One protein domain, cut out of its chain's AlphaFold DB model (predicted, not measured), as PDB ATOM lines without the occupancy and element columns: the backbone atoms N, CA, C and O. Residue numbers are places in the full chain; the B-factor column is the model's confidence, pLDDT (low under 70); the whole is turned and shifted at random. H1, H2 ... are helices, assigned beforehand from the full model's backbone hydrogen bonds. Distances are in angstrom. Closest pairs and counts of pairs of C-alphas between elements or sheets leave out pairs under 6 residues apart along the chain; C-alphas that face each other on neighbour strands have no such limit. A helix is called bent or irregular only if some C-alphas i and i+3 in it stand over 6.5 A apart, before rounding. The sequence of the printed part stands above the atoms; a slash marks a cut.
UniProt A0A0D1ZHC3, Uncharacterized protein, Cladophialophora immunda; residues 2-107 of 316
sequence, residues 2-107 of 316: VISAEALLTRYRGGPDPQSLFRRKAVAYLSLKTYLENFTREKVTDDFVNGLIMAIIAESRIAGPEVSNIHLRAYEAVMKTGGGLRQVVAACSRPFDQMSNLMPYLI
ATOM      1  N   VAL A   2     150.401 135.218 272.205       61.47
ATOM      2  CA  VAL A   2     149.193 134.908 271.395       61.47
ATOM      3  C   VAL A   2     148.948 133.399 271.258       61.47
ATOM      4  O   VAL A   2     147.841 132.933 271.496       61.47
ATOM      5  N   ILE A   3     150.003 132.629 270.971       66.44
ATOM      6  CA  ILE A   3     149.943 131.159 270.885       66.44
ATOM      7  C   ILE A   3     149.512 130.547 272.232       66.44
ATOM      8  O   ILE A   3     148.628 129.702 272.275       66.44
ATOM      9  N   SER A   4     150.089 130.999 273.346       64.00
ATOM     10  CA  SER A   4     149.756 130.497 274.686       64.00
ATOM     11  C   SER A   4     148.321 130.864 275.106       64.00
ATOM     12  O   SER A   4     147.618 130.038 275.676       64.00
ATOM     13  N   ALA A   5     147.841 132.068 274.775       66.69
ATOM     14  CA  ALA A   5     146.472 132.504 275.060       66.69
ATOM     15  C   ALA A   5     145.426 131.703 274.262       66.69
ATOM     16  O   ALA A   5     144.406 131.294 274.811       66.69
ATOM     17  N   GLU A   6     145.696 131.427 272.985       68.25
ATOM     18  CA  GLU A   6     144.837 130.592 272.140       68.25
ATOM     19  C   GLU A   6     144.818 129.128 272.612       68.25
ATOM     20  O   GLU A   6     143.758 128.503 272.634       68.25
ATOM     21  N   ALA A   7     145.960 128.608 273.079       66.81
ATOM     22  CA  ALA A   7     146.048 127.293 273.714       66.81
ATOM     23  C   ALA A   7     145.203 127.223 275.000       66.81
ATOM     24  O   ALA A   7     144.406 126.305 275.169       66.81
ATOM     25  N   LEU A   8     145.304 128.233 275.874       68.62
ATOM     26  CA  LEU A   8     144.511 128.314 277.102       68.62
ATOM     27  C   LEU A   8     143.003 128.358 276.800       68.62
ATOM     28  O   LEU A   8     142.232 127.607 277.392       68.62
ATOM     29  N   LEU A   9     142.583 129.203 275.852       73.50
ATOM     30  CA  LEU A   9     141.180 129.320 275.439       73.50
ATOM     31  C   LEU A   9     140.639 128.021 274.835       73.50
ATOM     32  O   LEU A   9     139.489 127.667 275.081       73.50
ATOM     33  N   THR A  10     141.455 127.308 274.061       70.19
ATOM     34  CA  THR A  10     141.067 126.016 273.480       70.19
ATOM     35  C   THR A  10     140.870 124.966 274.571       70.19
ATOM     36  O   THR A  10     139.854 124.271 274.579       70.19
ATOM     37  N   ARG A  11     141.775 124.933 275.556       67.12
ATOM     38  CA  ARG A  11     141.698 124.033 276.711       67.12
ATOM     39  C   ARG A  11     140.461 124.301 277.571       67.12
ATOM     40  O   ARG A  11     139.759 123.363 277.931       67.12
ATOM     41  N   TYR A  12     140.135 125.572 277.825       73.19
ATOM     42  CA  TYR A  12     138.893 125.955 278.514       73.19
ATOM     43  C   TYR A  12     137.627 125.539 277.760       73.19
ATOM     44  O   TYR A  12     136.603 125.278 278.383       73.19
ATOM     45  N   ARG A  13     137.684 125.467 276.427       79.00
ATOM     46  CA  ARG A  13     136.563 125.022 275.588       79.00
ATOM     47  C   ARG A  13     136.426 123.497 275.518       79.00
ATOM     48  O   ARG A  13     135.473 123.026 274.909       79.00
ATOM     49  N   GLY A  14     137.353 122.734 276.107       70.50
ATOM     50  CA  GLY A  14     137.338 121.266 276.099       70.50
ATOM     51  C   GLY A  14     137.520 120.638 274.711       70.50
ATOM     52  O   GLY A  14     137.251 119.453 274.539       70.50
ATOM     53  N   GLY A  15     137.937 121.426 273.716       71.75
ATOM     54  CA  GLY A  15     138.159 120.964 272.348       71.75
ATOM     55  C   GLY A  15     139.598 120.487 272.121       71.75
ATOM     56  O   GLY A  15     140.494 120.874 272.873       71.75
ATOM     57  N   PRO A  16     139.850 119.672 271.081       68.12
ATOM     58  CA  PRO A  16     141.209 119.332 270.677       68.12
ATOM     59  C   PRO A  16     141.963 120.581 270.202       68.12
ATOM     60  O   PRO A  16     141.379 121.468 269.574       68.12
ATOM     61  N   ASP A  17     143.271 120.628 270.463       66.56
ATOM     62  CA  ASP A  17     144.128 121.722 270.005       66.56
ATOM     63  C   ASP A  17     144.077 121.855 268.470       66.56
ATOM     64  O   ASP A  17     144.317 120.873 267.756       66.56
ATOM     65  N   PRO A  18     143.790 123.050 267.913       71.31
ATOM     66  CA  PRO A  18     143.736 123.220 266.470       71.31
ATOM     67  C   PRO A  18     145.116 122.968 265.855       71.31
ATOM     68  O   PRO A  18     146.134 123.462 266.340       71.31
ATOM     69  N   GLN A  19     145.174 122.251 264.730       70.94
ATOM     70  CA  GLN A  19     146.442 121.919 264.057       70.94
ATOM     71  C   GLN A  19     147.296 123.161 263.728       70.94
ATOM     72  O   GLN A  19     148.528 123.109 263.736       70.94
ATOM     73  N   SER A  20     146.652 124.308 263.484       74.38
ATOM     74  CA  SER A  20     147.317 125.596 263.255       74.38
ATOM     75  C   SER A  20     148.089 126.106 264.481       74.38
ATOM     76  O   SER A  20     149.104 126.789 264.330       74.38
ATOM     77  N   LEU A  21     147.630 125.791 265.693       70.81
ATOM     78  CA  LEU A  21     148.294 126.118 266.953       70.81
ATOM     79  C   LEU A  21     149.544 125.258 267.138       70.81
ATOM     80  O   LEU A  21     150.620 125.799 267.394       70.81
ATOM     81  N   PHE A  22     149.427 123.946 266.916       71.31
ATOM     82  CA  PHE A  22     150.562 123.022 266.972       71.31
ATOM     83  C   PHE A  22     151.666 123.425 265.987       71.31
ATOM     84  O   PHE A  22     152.830 123.555 266.366       71.31
ATOM     85  N   ARG A  23     151.303 123.723 264.731       76.69
ATOM     86  CA  ARG A  23     152.265 124.156 263.706       76.69
ATOM     87  C   ARG A  23     152.978 125.455 264.089       76.69
ATOM     88  O   ARG A  23     154.190 125.552 263.925       76.69
ATOM     89  N   ARG A  24     152.254 126.446 264.624       75.44
ATOM     90  CA  ARG A  24     152.853 127.710 265.091       75.44
ATOM     91  C   ARG A  24     153.780 127.506 266.290       75.44
ATOM     92  O   ARG A  24     154.844 128.118 266.315       75.44
ATOM     93  N   LYS A  25     153.424 126.624 267.235       73.94
ATOM     94  CA  LYS A  25     154.318 126.216 268.333       73.94
ATOM     95  C   LYS A  25     155.601 125.595 267.784       73.94
ATOM     96  O   LYS A  25     156.682 126.060 268.122       73.94
ATOM     97  N   ALA A  26     155.491 124.618 266.885       78.06
ATOM     98  CA  ALA A  26     156.648 123.950 266.288       78.06
ATOM     99  C   ALA A  26     157.592 124.933 265.573       78.06
ATOM    100  O   ALA A  26     158.800 124.892 265.795       78.06
ATOM    101  N   VAL A  27     157.049 125.863 264.778       83.94
ATOM    102  CA  VAL A  27     157.844 126.918 264.124       83.94
ATOM    103  C   VAL A  27     158.532 127.811 265.156       83.94
ATOM    104  O   VAL A  27     159.720 128.081 265.021       83.94
ATOM    105  N   ALA A  28     157.830 128.235 266.211       78.38
ATOM    106  CA  ALA A  28     158.424 129.057 267.263       78.38
ATOM    107  C   ALA A  28     159.574 128.336 267.994       78.38
ATOM    108  O   ALA A  28     160.616 128.946 268.228       78.38
ATOM    109  N   TYR A  29     159.421 127.044 268.305       78.31
ATOM    110  CA  TYR A  29     160.474 126.250 268.951       78.31
ATOM    111  C   TYR A  29     161.676 126.003 268.040       78.31
ATOM    112  O   TYR A  29     162.810 126.077 268.507       78.31
ATOM    113  N   LEU A  30     161.450 125.750 266.748       83.19
ATOM    114  CA  LEU A  30     162.528 125.635 265.767       83.19
ATOM    115  C   LEU A  30     163.310 126.946 265.655       83.19
ATOM    116  O   LEU A  30     164.532 126.933 265.762       83.19
ATOM    117  N   SER A  31     162.613 128.079 265.539       81.38
ATOM    118  CA  SER A  31     163.250 129.397 265.503       81.38
ATOM    119  C   SER A  31     164.028 129.699 266.783       81.38
ATOM    120  O   SER A  31     165.146 130.205 266.711       81.38
ATOM    121  N   LEU A  32     163.474 129.360 267.955       79.00
ATOM    122  CA  LEU A  32     164.171 129.504 269.233       79.00
ATOM    123  C   LEU A  32     165.442 128.652 269.262       79.00
ATOM    124  O   LEU A  32     166.492 129.150 269.654       79.00
ATOM    125  N   LYS A  33     165.373 127.395 268.813       80.94
ATOM    126  CA  LYS A  33     166.535 126.505 268.740       80.94
ATOM    127  C   LYS A  33     167.637 127.100 267.857       80.94
ATOM    128  O   LYS A  33     168.762 127.237 268.320       80.94
ATOM    129  N   THR A  34     167.308 127.512 266.635       84.38
ATOM    130  CA  THR A  34     168.270 128.120 265.699       84.38
ATOM    131  C   THR A  34     168.875 129.412 266.246       84.38
ATOM    132  O   THR A  34     170.058 129.693 266.054       84.38
ATOM    133  N   TYR A  35     168.077 130.206 266.961       81.88
ATOM    134  CA  TYR A  35     168.569 131.404 267.631       81.88
ATOM    135  C   TYR A  35     169.546 131.068 268.769       81.88
ATOM    136  O   TYR A  35     170.577 131.729 268.901       81.88
ATOM    137  N   LEU A  36     169.249 130.023 269.552       81.75
ATOM    138  CA  LEU A  36     170.093 129.558 270.652       81.75
ATOM    139  C   LEU A  36     171.422 128.943 270.182       81.75
ATOM    140  O   LEU A  36     172.426 129.083 270.873       81.75
ATOM    141  N   GLU A  37     171.462 128.327 268.999       83.50
ATOM    142  CA  GLU A  37     172.689 127.762 268.407       83.50
ATOM    143  C   GLU A  37     173.776 128.822 268.145       83.50
ATOM    144  O   GLU A  37     174.961 128.524 268.251       83.50
ATOM    145  N   ASN A  38     173.383 130.071 267.869       81.94
ATOM    146  CA  ASN A  38     174.291 131.207 267.643       81.94
ATOM    147  C   ASN A  38     174.195 132.257 268.765       81.94
ATOM    148  O   ASN A  38     174.384 133.468 268.549       81.94
ATOM    149  N   PHE A  39     173.801 131.814 269.957       85.44
ATOM    150  CA  PHE A  39     173.610 132.687 271.102       85.44
ATOM    151  C   PHE A  39     174.942 132.933 271.798       85.44
ATOM    152  O   PHE A  39     175.633 131.999 272.199       85.44
ATOM    153  N   THR A  40     175.311 134.204 271.908       88.38
ATOM    154  CA  THR A  40     176.582 134.640 272.487       88.38
ATOM    155  C   THR A  40     176.343 135.310 273.830       88.38
ATOM    156  O   THR A  40     175.217 135.699 274.156       88.38
ATOM    157  N   ARG A  41     177.406 135.451 274.622       86.75
ATOM    158  CA  ARG A  41     177.340 136.004 275.978       86.75
ATOM    159  C   ARG A  41     176.732 137.408 276.012       86.75
ATOM    160  O   ARG A  41     175.964 137.713 276.915       86.75
ATOM    161  N   GLU A  42     177.009 138.238 275.008       86.25
ATOM    162  CA  GLU A  42     176.521 139.622 274.908       86.25
ATOM    163  C   GLU A  42     174.999 139.704 274.727       86.25
ATOM    164  O   GLU A  42     174.399 140.747 274.973       86.25
ATOM    165  N   LYS A  43     174.360 138.608 274.297       86.12
ATOM    166  CA  LYS A  43     172.904 138.523 274.121       86.12
ATOM    167  C   LYS A  43     172.175 138.104 275.402       86.12
ATOM    168  O   LYS A  43     170.944 138.115 275.419       86.12
ATOM    169  N   VAL A  44     172.900 137.723 276.456       87.62
ATOM    170  CA  VAL A  44     172.324 137.353 277.755       87.62
ATOM    171  C   VAL A  44     171.977 138.636 278.513       87.62
ATOM    172  O   VAL A  44     172.810 139.202 279.214       87.62
ATOM    173  N   THR A  45     170.746 139.114 278.341       88.56
ATOM    174  CA  THR A  45     170.230 140.317 279.011       88.56
ATOM    175  C   THR A  45     169.156 139.973 280.042       88.56
ATOM    176  O   THR A  45     168.482 138.946 279.921       88.56
ATOM    177  N   ASP A  46     168.943 140.864 281.018       86.31
ATOM    178  CA  ASP A  46     167.889 140.737 282.039       86.31
ATOM    179  C   ASP A  46     166.513 140.485 281.399       86.31
ATOM    180  O   ASP A  46     165.769 139.602 281.826       86.31
ATOM    181  N   ASP A  47     166.184 141.221 280.333       87.50
ATOM    182  CA  ASP A  47     164.914 141.088 279.614       87.50
ATOM    183  C   ASP A  47     164.763 139.720 278.947       87.50
ATOM    184  O   ASP A  47     163.680 139.133 278.955       87.50
ATOM    185  N   PHE A  48     165.849 139.185 278.385       88.94
ATOM    186  CA  PHE A  48     165.826 137.880 277.739       88.94
ATOM    187  C   PHE A  48     165.638 136.756 278.765       88.94
ATOM    188  O   PHE A  48     164.792 135.877 278.581       88.94
ATOM    189  N   VAL A  49     166.377 136.815 279.877       90.88
ATOM    190  CA  VAL A  49     166.276 135.851 280.982       90.88
ATOM    191  C   VAL A  49     164.879 135.879 281.602       90.88
ATOM    192  O   VAL A  49     164.227 134.837 281.710       90.88
ATOM    193  N   ASN A  50     164.370 137.067 281.933       90.12
ATOM    194  CA  ASN A  50     163.020 137.224 282.471       90.12
ATOM    195  C   ASN A  50     161.947 136.801 281.459       90.12
ATOM    196  O   ASN A  50     160.956 136.178 281.839       90.12
ATOM    197  N   GLY A  51     162.158 137.063 280.166       88.88
ATOM    198  CA  GLY A  51     161.289 136.588 279.091       88.88
ATOM    199  C   GLY A  51     161.179 135.061 279.049       88.88
ATOM    200  O   GLY A  51     160.073 134.531 278.910       88.88
ATOM    201  N   LEU A  52     162.293 134.347 279.237       90.38
ATOM    202  CA  LEU A  52     162.296 132.885 279.340       90.38
ATOM    203  C   LEU A  52     161.586 132.393 280.601       90.38
ATOM    204  O   LEU A  52     160.755 131.491 280.505       90.38
ATOM    205  N   ILE A  53     161.845 133.003 281.761       93.44
ATOM    206  CA  ILE A  53     161.159 132.649 283.014       93.44
ATOM    207  C   ILE A  53     159.641 132.829 282.865       93.44
ATOM    208  O   ILE A  53     158.869 131.938 283.220       93.44
ATOM    209  N   MET A  54     159.196 133.937 282.271       89.62
ATOM    210  CA  MET A  54     157.777 134.185 282.012       89.62
ATOM    211  C   MET A  54     157.169 133.176 281.035       89.62
ATOM    212  O   MET A  54     156.037 132.737 281.241       89.62
ATOM    213  N   ALA A  55     157.909 132.773 279.997       85.75
ATOM    214  CA  ALA A  55     157.467 131.718 279.087       85.75
ATOM    215  C   ALA A  55     157.290 130.379 279.819       85.75
ATOM    216  O   ALA A  55     156.279 129.709 279.622       85.75
ATOM    217  N   ILE A  56     158.216 130.029 280.720       90.88
ATOM    218  CA  ILE A  56     158.118 128.832 281.564       90.88
ATOM    219  C   ILE A  56     156.867 128.887 282.450       90.88
ATOM    220  O   ILE A  56     156.100 127.925 282.486       90.88
ATOM    221  N   ILE A  57     156.626 130.019 283.124       89.38
ATOM    222  CA  ILE A  57     155.447 130.225 283.984       89.38
ATOM    223  C   ILE A  57     154.141 130.105 283.199       89.38
ATOM    224  O   ILE A  57     153.174 129.525 283.696       89.38
ATOM    225  N   ALA A  58     154.095 130.652 281.987       84.94
ATOM    226  CA  ALA A  58     152.913 130.566 281.146       84.94
ATOM    227  C   ALA A  58     152.669 129.130 280.657       84.94
ATOM    228  O   ALA A  58     151.568 128.606 280.814       84.94
ATOM    229  N   GLU A  59     153.683 128.474 280.088       82.56
ATOM    230  CA  GLU A  59     153.511 127.157 279.468       82.56
ATOM    231  C   GLU A  59     153.323 126.033 280.495       82.56
ATOM    232  O   GLU A  59     152.558 125.110 280.219       82.56
ATOM    233  N   SER A  60     153.899 126.125 281.702       83.25
ATOM    234  CA  SER A  60     153.666 125.131 282.769       83.25
ATOM    235  C   SER A  60     152.189 125.008 283.154       83.25
ATOM    236  O   SER A  60     151.727 123.933 283.526       83.25
ATOM    237  N   ARG A  61     151.414 126.088 282.995       79.25
ATOM    238  CA  ARG A  61     149.969 126.110 283.262       79.25
ATOM    239  C   ARG A  61     149.136 125.603 282.084       79.25
ATOM    240  O   ARG A  61     147.986 125.208 282.268       79.25
ATOM    241  N   ILE A  62     149.681 125.634 280.867       75.56
ATOM    242  CA  ILE A  62     148.892 125.521 279.631       75.56
ATOM    243  C   ILE A  62     149.199 124.238 278.856       75.56
ATOM    244  O   ILE A  62     148.265 123.614 278.360       75.56
ATOM    245  N   ALA A  63     150.466 123.840 278.752       68.62
ATOM    246  CA  ALA A  63     150.927 122.869 277.758       68.62
ATOM    247  C   ALA A  63     151.520 121.571 278.335       68.62
ATOM    248  O   ALA A  63     151.921 120.709 277.561       68.62
ATOM    249  N   GLY A  64     151.539 121.418 279.663       73.44
ATOM    250  CA  GLY A  64     152.067 120.224 280.334       73.44
ATOM    251  C   GLY A  64     153.582 120.271 280.597       73.44
ATOM    252  O   GLY A  64     154.253 121.243 280.224       73.44
ATOM    253  N   PRO A  65     154.124 119.249 281.285       84.88
ATOM    254  CA  PRO A  65     155.516 119.221 281.724       84.88
ATOM    255  C   PRO A  65     156.514 119.140 280.561       84.88
ATOM    256  O   PRO A  65     157.597 119.708 280.647       84.88
ATOM    257  N   GLU A  66     156.191 118.502 279.440       84.25
ATOM    258  CA  GLU A  66     157.119 118.341 278.312       84.25
ATOM    259  C   GLU A  66     157.566 119.698 277.759       84.25
ATOM    260  O   GLU A  66     158.756 119.952 277.555       84.25
ATOM    261  N   VAL A  67     156.605 120.601 277.566       81.69
ATOM    262  CA  VAL A  67     156.837 121.920 276.976       81.69
ATOM    263  C   VAL A  67     157.546 122.855 277.952       81.69
ATOM    264  O   VAL A  67     158.498 123.542 277.570       81.69
ATOM    265  N   SER A  68     157.140 122.864 279.223       86.94
ATOM    266  CA  SER A  68     157.811 123.670 280.250       86.94
ATOM    267  C   SER A  68     159.267 123.226 280.449       86.94
ATOM    268  O   SER A  68     160.152 124.070 280.601       86.94
ATOM    269  N   ASN A  69     159.558 121.927 280.314       89.56
ATOM    270  CA  ASN A  69     160.921 121.403 280.359       89.56
ATOM    271  C   ASN A  69     161.775 121.772 279.135       89.56
ATOM    272  O   ASN A  69     162.982 121.952 279.287       89.56
ATOM    273  N   ILE A  70     161.194 121.946 277.941       86.75
ATOM    274  CA  ILE A  70     161.930 122.504 276.789       86.75
ATOM    275  C   ILE A  70     162.394 123.930 277.106       86.75
ATOM    276  O   ILE A  70     163.553 124.274 276.873       86.75
ATOM    277  N   HIS A  71     161.510 124.749 277.679       89.00
ATOM    278  CA  HIS A  71     161.864 126.108 278.084       89.00
ATOM    279  C   HIS A  71     162.870 126.138 279.240       89.00
ATOM    280  O   HIS A  71     163.767 126.976 279.224       89.00
ATOM    281  N   LEU A  72     162.778 125.207 280.195       92.69
ATOM    282  CA  LEU A  72     163.782 125.051 281.248       92.69
ATOM    283  C   LEU A  72     165.170 124.747 280.664       92.69
ATOM    284  O   LEU A  72     166.131 125.413 281.029       92.69
ATOM    285  N   ARG A  73     165.277 123.813 279.708       91.12
ATOM    286  CA  ARG A  73     166.554 123.508 279.032       91.12
ATOM    287  C   ARG A  73     167.108 124.721 278.285       91.12
ATOM    288  O   ARG A  73     168.312 124.961 278.312       91.12
ATOM    289  N   ALA A  74     166.241 125.493 277.627       90.06
ATOM    290  CA  ALA A  74     166.635 126.741 276.977       90.06
ATOM    291  C   ALA A  74     167.161 127.767 277.996       90.06
ATOM    292  O   ALA A  74     168.202 128.376 277.768       90.06
ATOM    293  N   TYR A  75     166.477 127.918 279.132       94.00
ATOM    294  CA  TYR A  75     166.920 128.764 280.239       94.00
ATOM    295  C   TYR A  75     168.286 128.318 280.784       94.00
ATOM    296  O   TYR A  75     169.189 129.144 280.893       94.00
ATOM    297  N   GLU A  76     168.492 127.024 281.040       93.81
ATOM    298  CA  GLU A  76     169.780 126.496 281.514       93.81
ATOM    299  C   GLU A  76     170.913 126.711 280.498       93.81
ATOM    300  O   GLU A  76     172.013 127.116 280.876       93.81
ATOM    301  N   ALA A  77     170.646 126.511 279.203       90.81
ATOM    302  CA  ALA A  77     171.618 126.784 278.144       90.81
ATOM    303  C   ALA A  77     172.023 128.266 278.113       90.81
ATOM    304  O   ALA A  77     173.203 128.585 277.987       90.81
ATOM    305  N   VAL A  78     171.061 129.170 278.292       92.25
ATOM    306  CA  VAL A  78     171.289 130.622 278.330       92.25
ATOM    307  C   VAL A  78     172.093 131.030 279.559       92.25
ATOM    308  O   VAL A  78     173.046 131.796 279.422       92.25
ATOM    309  N   MET A  79     171.775 130.478 280.736       94.38
ATOM    310  CA  MET A  79     172.573 130.686 281.952       94.38
ATOM    311  C   MET A  79     174.021 130.234 281.746       94.38
ATOM    312  O   MET A  79     174.953 130.956 282.099       94.38
ATOM    313  N   LYS A  80     174.221 129.071 281.115       92.81
ATOM    314  CA  LYS A  80     175.555 128.543 280.812       92.81
ATOM    315  C   LYS A  80     176.323 129.442 279.838       92.81
ATOM    316  O   LYS A  80     177.472 129.777 280.109       92.81
ATOM    317  N   THR A  81     175.694 129.892 278.751       91.88
ATOM    318  CA  THR A  81     176.302 130.845 277.802       91.88
ATOM    319  C   THR A  81     176.674 132.174 278.469       91.88
ATOM    320  O   THR A  81     177.678 132.788 278.108       91.88
ATOM    321  N   GLY A  82     175.910 132.605 279.476       89.44
ATOM    322  CA  GLY A  82     176.199 133.793 280.285       89.44
ATOM    323  C   GLY A  82     177.403 133.672 281.224       89.44
ATOM    324  O   GLY A  82     177.802 134.675 281.818       89.44
ATOM    325  N   GLY A  83     178.005 132.484 281.344       90.56
ATOM    326  CA  GLY A  83     179.088 132.199 282.289       90.56
ATOM    327  C   GLY A  83     178.608 131.703 283.656       90.56
ATOM    328  O   GLY A  83     179.370 131.749 284.619       90.56
ATOM    329  N   GLY A  84     177.354 131.249 283.753       94.06
ATOM    330  CA  GLY A  84     176.752 130.714 284.974       94.06
ATOM    331  C   GLY A  84     175.798 131.683 285.670       94.06
ATOM    332  O   GLY A  84     175.808 132.889 285.418       94.06
ATOM    333  N   LEU A  85     174.970 131.150 286.572       94.88
ATOM    334  CA  LEU A  85     173.968 131.921 287.311       94.88
ATOM    335  C   LEU A  85     174.624 133.060 288.096       94.88
ATOM    336  O   LEU A  85     174.137 134.188 288.058       94.88
ATOM    337  N   ARG A  86     175.746 132.789 288.778       95.06
ATOM    338  CA  ARG A  86     176.427 133.800 289.598       95.06
ATOM    339  C   ARG A  86     176.894 134.991 288.760       95.06
ATOM    340  O   ARG A  86     176.696 136.133 289.166       95.06
ATOM    341  N   GLN A  87     177.472 134.735 287.583       93.94
ATOM    342  CA  GLN A  87     177.948 135.793 286.684       93.94
ATOM    343  C   GLN A  87     176.793 136.569 286.055       93.94
ATOM    344  O   GLN A  87     176.858 137.795 285.990       93.94
ATOM    345  N   VAL A  88     175.734 135.873 285.628       93.69
ATOM    346  CA  VAL A  88     174.544 136.511 285.053       93.69
ATOM    347  C   VAL A  88     173.899 137.446 286.073       93.69
ATOM    348  O   VAL A  88     173.708 138.619 285.775       93.69
ATOM    349  N   VAL A  89     173.655 136.974 287.300       93.50
ATOM    350  CA  VAL A  89     173.043 137.788 288.363       93.50
ATOM    351  C   VAL A  89     173.931 138.971 288.748       93.50
ATOM    352  O   VAL A  89     173.420 140.071 288.933       93.50
ATOM    353  N   ALA A  90     175.252 138.783 288.843       92.38
ATOM    354  CA  ALA A  90     176.184 139.873 289.144       92.38
ATOM    355  C   ALA A  90     176.201 140.966 288.062       92.38
ATOM    356  O   ALA A  90     176.408 142.135 288.380       92.38
ATOM    357  N   ALA A  91     175.992 140.586 286.798       90.19
ATOM    358  CA  ALA A  91     175.960 141.500 285.661       90.19
ATOM    359  C   ALA A  91     174.598 142.196 285.467       90.19
ATOM    360  O   ALA A  91     174.517 143.149 284.691       90.19
ATOM    361  N   CYS A  92     173.542 141.750 286.158       88.81
ATOM    362  CA  CYS A  92     172.211 142.337 286.051       88.81
ATOM    363  C   CYS A  92     172.181 143.803 286.500       88.81
ATOM    364  O   CYS A  92     172.823 144.208 287.471       88.81
ATOM    365  N   SER A  93     171.315 144.590 285.861       86.19
ATOM    366  CA  SER A  93     171.068 145.991 286.229       86.19
ATOM    367  C   SER A  93     170.440 146.132 287.623       86.19
ATOM    368  O   SER A  93     170.678 147.109 288.339       86.19
ATOM    369  N   ARG A  94     169.643 145.131 288.019       86.56
ATOM    370  CA  ARG A  94     168.986 145.011 289.327       86.56
ATOM    371  C   ARG A  94     169.231 143.613 289.894       86.56
ATOM    372  O   ARG A  94     168.365 142.743 289.785       86.56
ATOM    373  N   PRO A  95     170.409 143.368 290.487       83.69
ATOM    374  CA  PRO A  95     170.795 142.027 290.910       83.69
ATOM    375  C   PRO A  95     169.934 141.502 292.064       83.69
ATOM    376  O   PRO A  95     169.687 140.309 292.138       83.69
ATOM    377  N   PHE A  96     169.412 142.375 292.930       84.75
ATOM    378  CA  PHE A  96     168.581 141.964 294.070       84.75
ATOM    379  C   PHE A  96     167.145 141.555 293.683       84.75
ATOM    380  O   PHE A  96     166.458 140.923 294.486       84.75
ATOM    381  N   ASP A  97     166.720 141.829 292.445       85.19
ATOM    382  CA  ASP A  97     165.380 141.506 291.930       85.19
ATOM    383  C   ASP A  97     165.338 140.138 291.210       85.19
ATOM    384  O   ASP A  97     164.320 139.742 290.646       85.19
ATOM    385  N   GLN A  98     166.435 139.375 291.248       89.38
ATOM    386  CA  GLN A  98     166.639 138.142 290.477       89.38
ATOM    387  C   GLN A  98     166.081 136.865 291.139       89.38
ATOM    388  O   GLN A  98     166.416 135.753 290.728       89.38
ATOM    389  N   MET A  99     165.182 136.982 292.124       89.69
ATOM    390  CA  MET A  99     164.547 135.820 292.778       89.69
ATOM    391  C   MET A  99     163.647 135.014 291.830       89.69
ATOM    392  O   MET A  99     163.361 133.843 292.080       89.69
ATOM    393  N   SER A 100     163.239 135.607 290.705       91.38
ATOM    394  CA  SER A 100     162.512 134.927 289.627       91.38
ATOM    395  C   SER A 100     163.265 133.707 289.075       91.38
ATOM    396  O   SER A 100     162.622 132.782 288.582       91.38
ATOM    397  N   ASN A 101     164.594 133.643 289.221       94.44
ATOM    398  CA  ASN A 101     165.422 132.503 288.804       94.44
ATOM    399  C   ASN A 101     165.128 131.198 289.577       94.44
ATOM    400  O   ASN A 101     165.532 130.123 289.137       94.44
ATOM    401  N   LEU A 102     164.380 131.254 290.686       95.25
ATOM    402  CA  LEU A 102     163.862 130.061 291.369       95.25
ATOM    403  C   LEU A 102     162.685 129.425 290.614       95.25
ATOM    404  O   LEU A 102     162.500 128.207 290.650       95.25
ATOM    405  N   MET A 103     161.891 130.243 289.915       94.69
ATOM    406  CA  MET A 103     160.632 129.823 289.298       94.69
ATOM    407  C   MET A 103     160.798 128.648 288.333       94.69
ATOM    408  O   MET A 103     160.049 127.688 288.490       94.69
ATOM    409  N   PRO A 104     161.771 128.636 287.398       95.25
ATOM    410  CA  PRO A 104     161.932 127.526 286.463       95.25
ATOM    411  C   PRO A 104     161.947 126.144 287.124       95.25
ATOM    412  O   PRO A 104     161.352 125.209 286.602       95.25
ATOM    413  N   TYR A 105     162.561 126.015 288.298       95.94
ATOM    414  CA  TYR A 105     162.704 124.731 288.985       95.94
ATOM    415  C   TYR A 105     161.548 124.419 289.945       95.94
ATOM    416  O   TYR A 105     161.284 123.247 290.221       95.94
ATOM    417  N   LEU A 106     160.831 125.448 290.409       93.88
ATOM    418  CA  LEU A 106     159.630 125.310 291.239       93.88
ATOM    419  C   LEU A 106     158.438 124.744 290.462       93.88
ATOM    420  O   LEU A 106     157.664 123.952 290.987       93.88
ATOM    421  N   ILE A 107     158.265 125.155 289.205       92.69
ATOM    422  CA  ILE A 107     157.038 124.848 288.449       92.69
ATOM    423  C   ILE A 107     157.230 123.839 287.315       92.69
ATOM    424  O   ILE A 107     156.240 123.282 286.843       92.69
TER     425      ILE A 107
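This is residues 2 to 107 of the 316 residues of an uncharacterized protein of Cladophialophora immunda (UniProt A0A0D1ZHC3). The longest helix, H2, makes one side of an elongated bundle of helices whose core is H3, with H4 and H6 packed along H3 and H1 on residues 58 to 62. H2 is loosely joined, and short H5 lies at one end of the bundle between H4 and H6. The printed part has 106 residues with six named helices, H1 to H6, and no named strand: all helix. It is compact, with a radius of gyration of the C-alphas of 15.0 A, and spans 46 by 27 by 19 A.

Find C-alpha 19 at (146.442, 121.919, 264.057); from there H2, residues 19 to 37, runs 27.2 A. Before it look for H1, residues 2 to 12, 15.4 A. After it come H3, residues 46 to 62, 24.5 A; H4, residues 65 to 81, 24.1 A; H5, residues 85 to 91; and H6, residues 95 to 107, 22.1 A, ending at C-alpha 107, (157.038, 124.848, 288.449). H6 is irregular: C-alphas 97 and 100 are 7.5 A apart.

H1, H2, H3, H4 and H6 form an up and down bundle, each running against the one before. H2 touches H1 with residues 21 to 25 alone, a hairpin at a steep tilt of 40 degrees; the closest C-alphas, Ile 3 and Leu 21, are 6.6 A apart. H2 and H3 are apart. At the hub, H3, find the hairpin with H4, a shallow tilt of 13 degrees, closest C-alphas Ser 60 and Ser 68, 5.1 A. H3 also touches H6, closest C-alphas Ile 53 and Pro 104, 6.2 A. Every O i to N i+4 pair is within hydrogen-bond range in H1, H2, H4 and H5; H3 has 11 of 13, and H6 has 2 of 9 beside 6 of 10 O i to N i+3 pairs.

The C-alphas farthest apart, Gly 15 and Ala 90, are 45.7 A apart. The printed part has no cut and no long link. Look for pLDDT under 70 at residues 2 to 8, 11, 16 to 17 and 63.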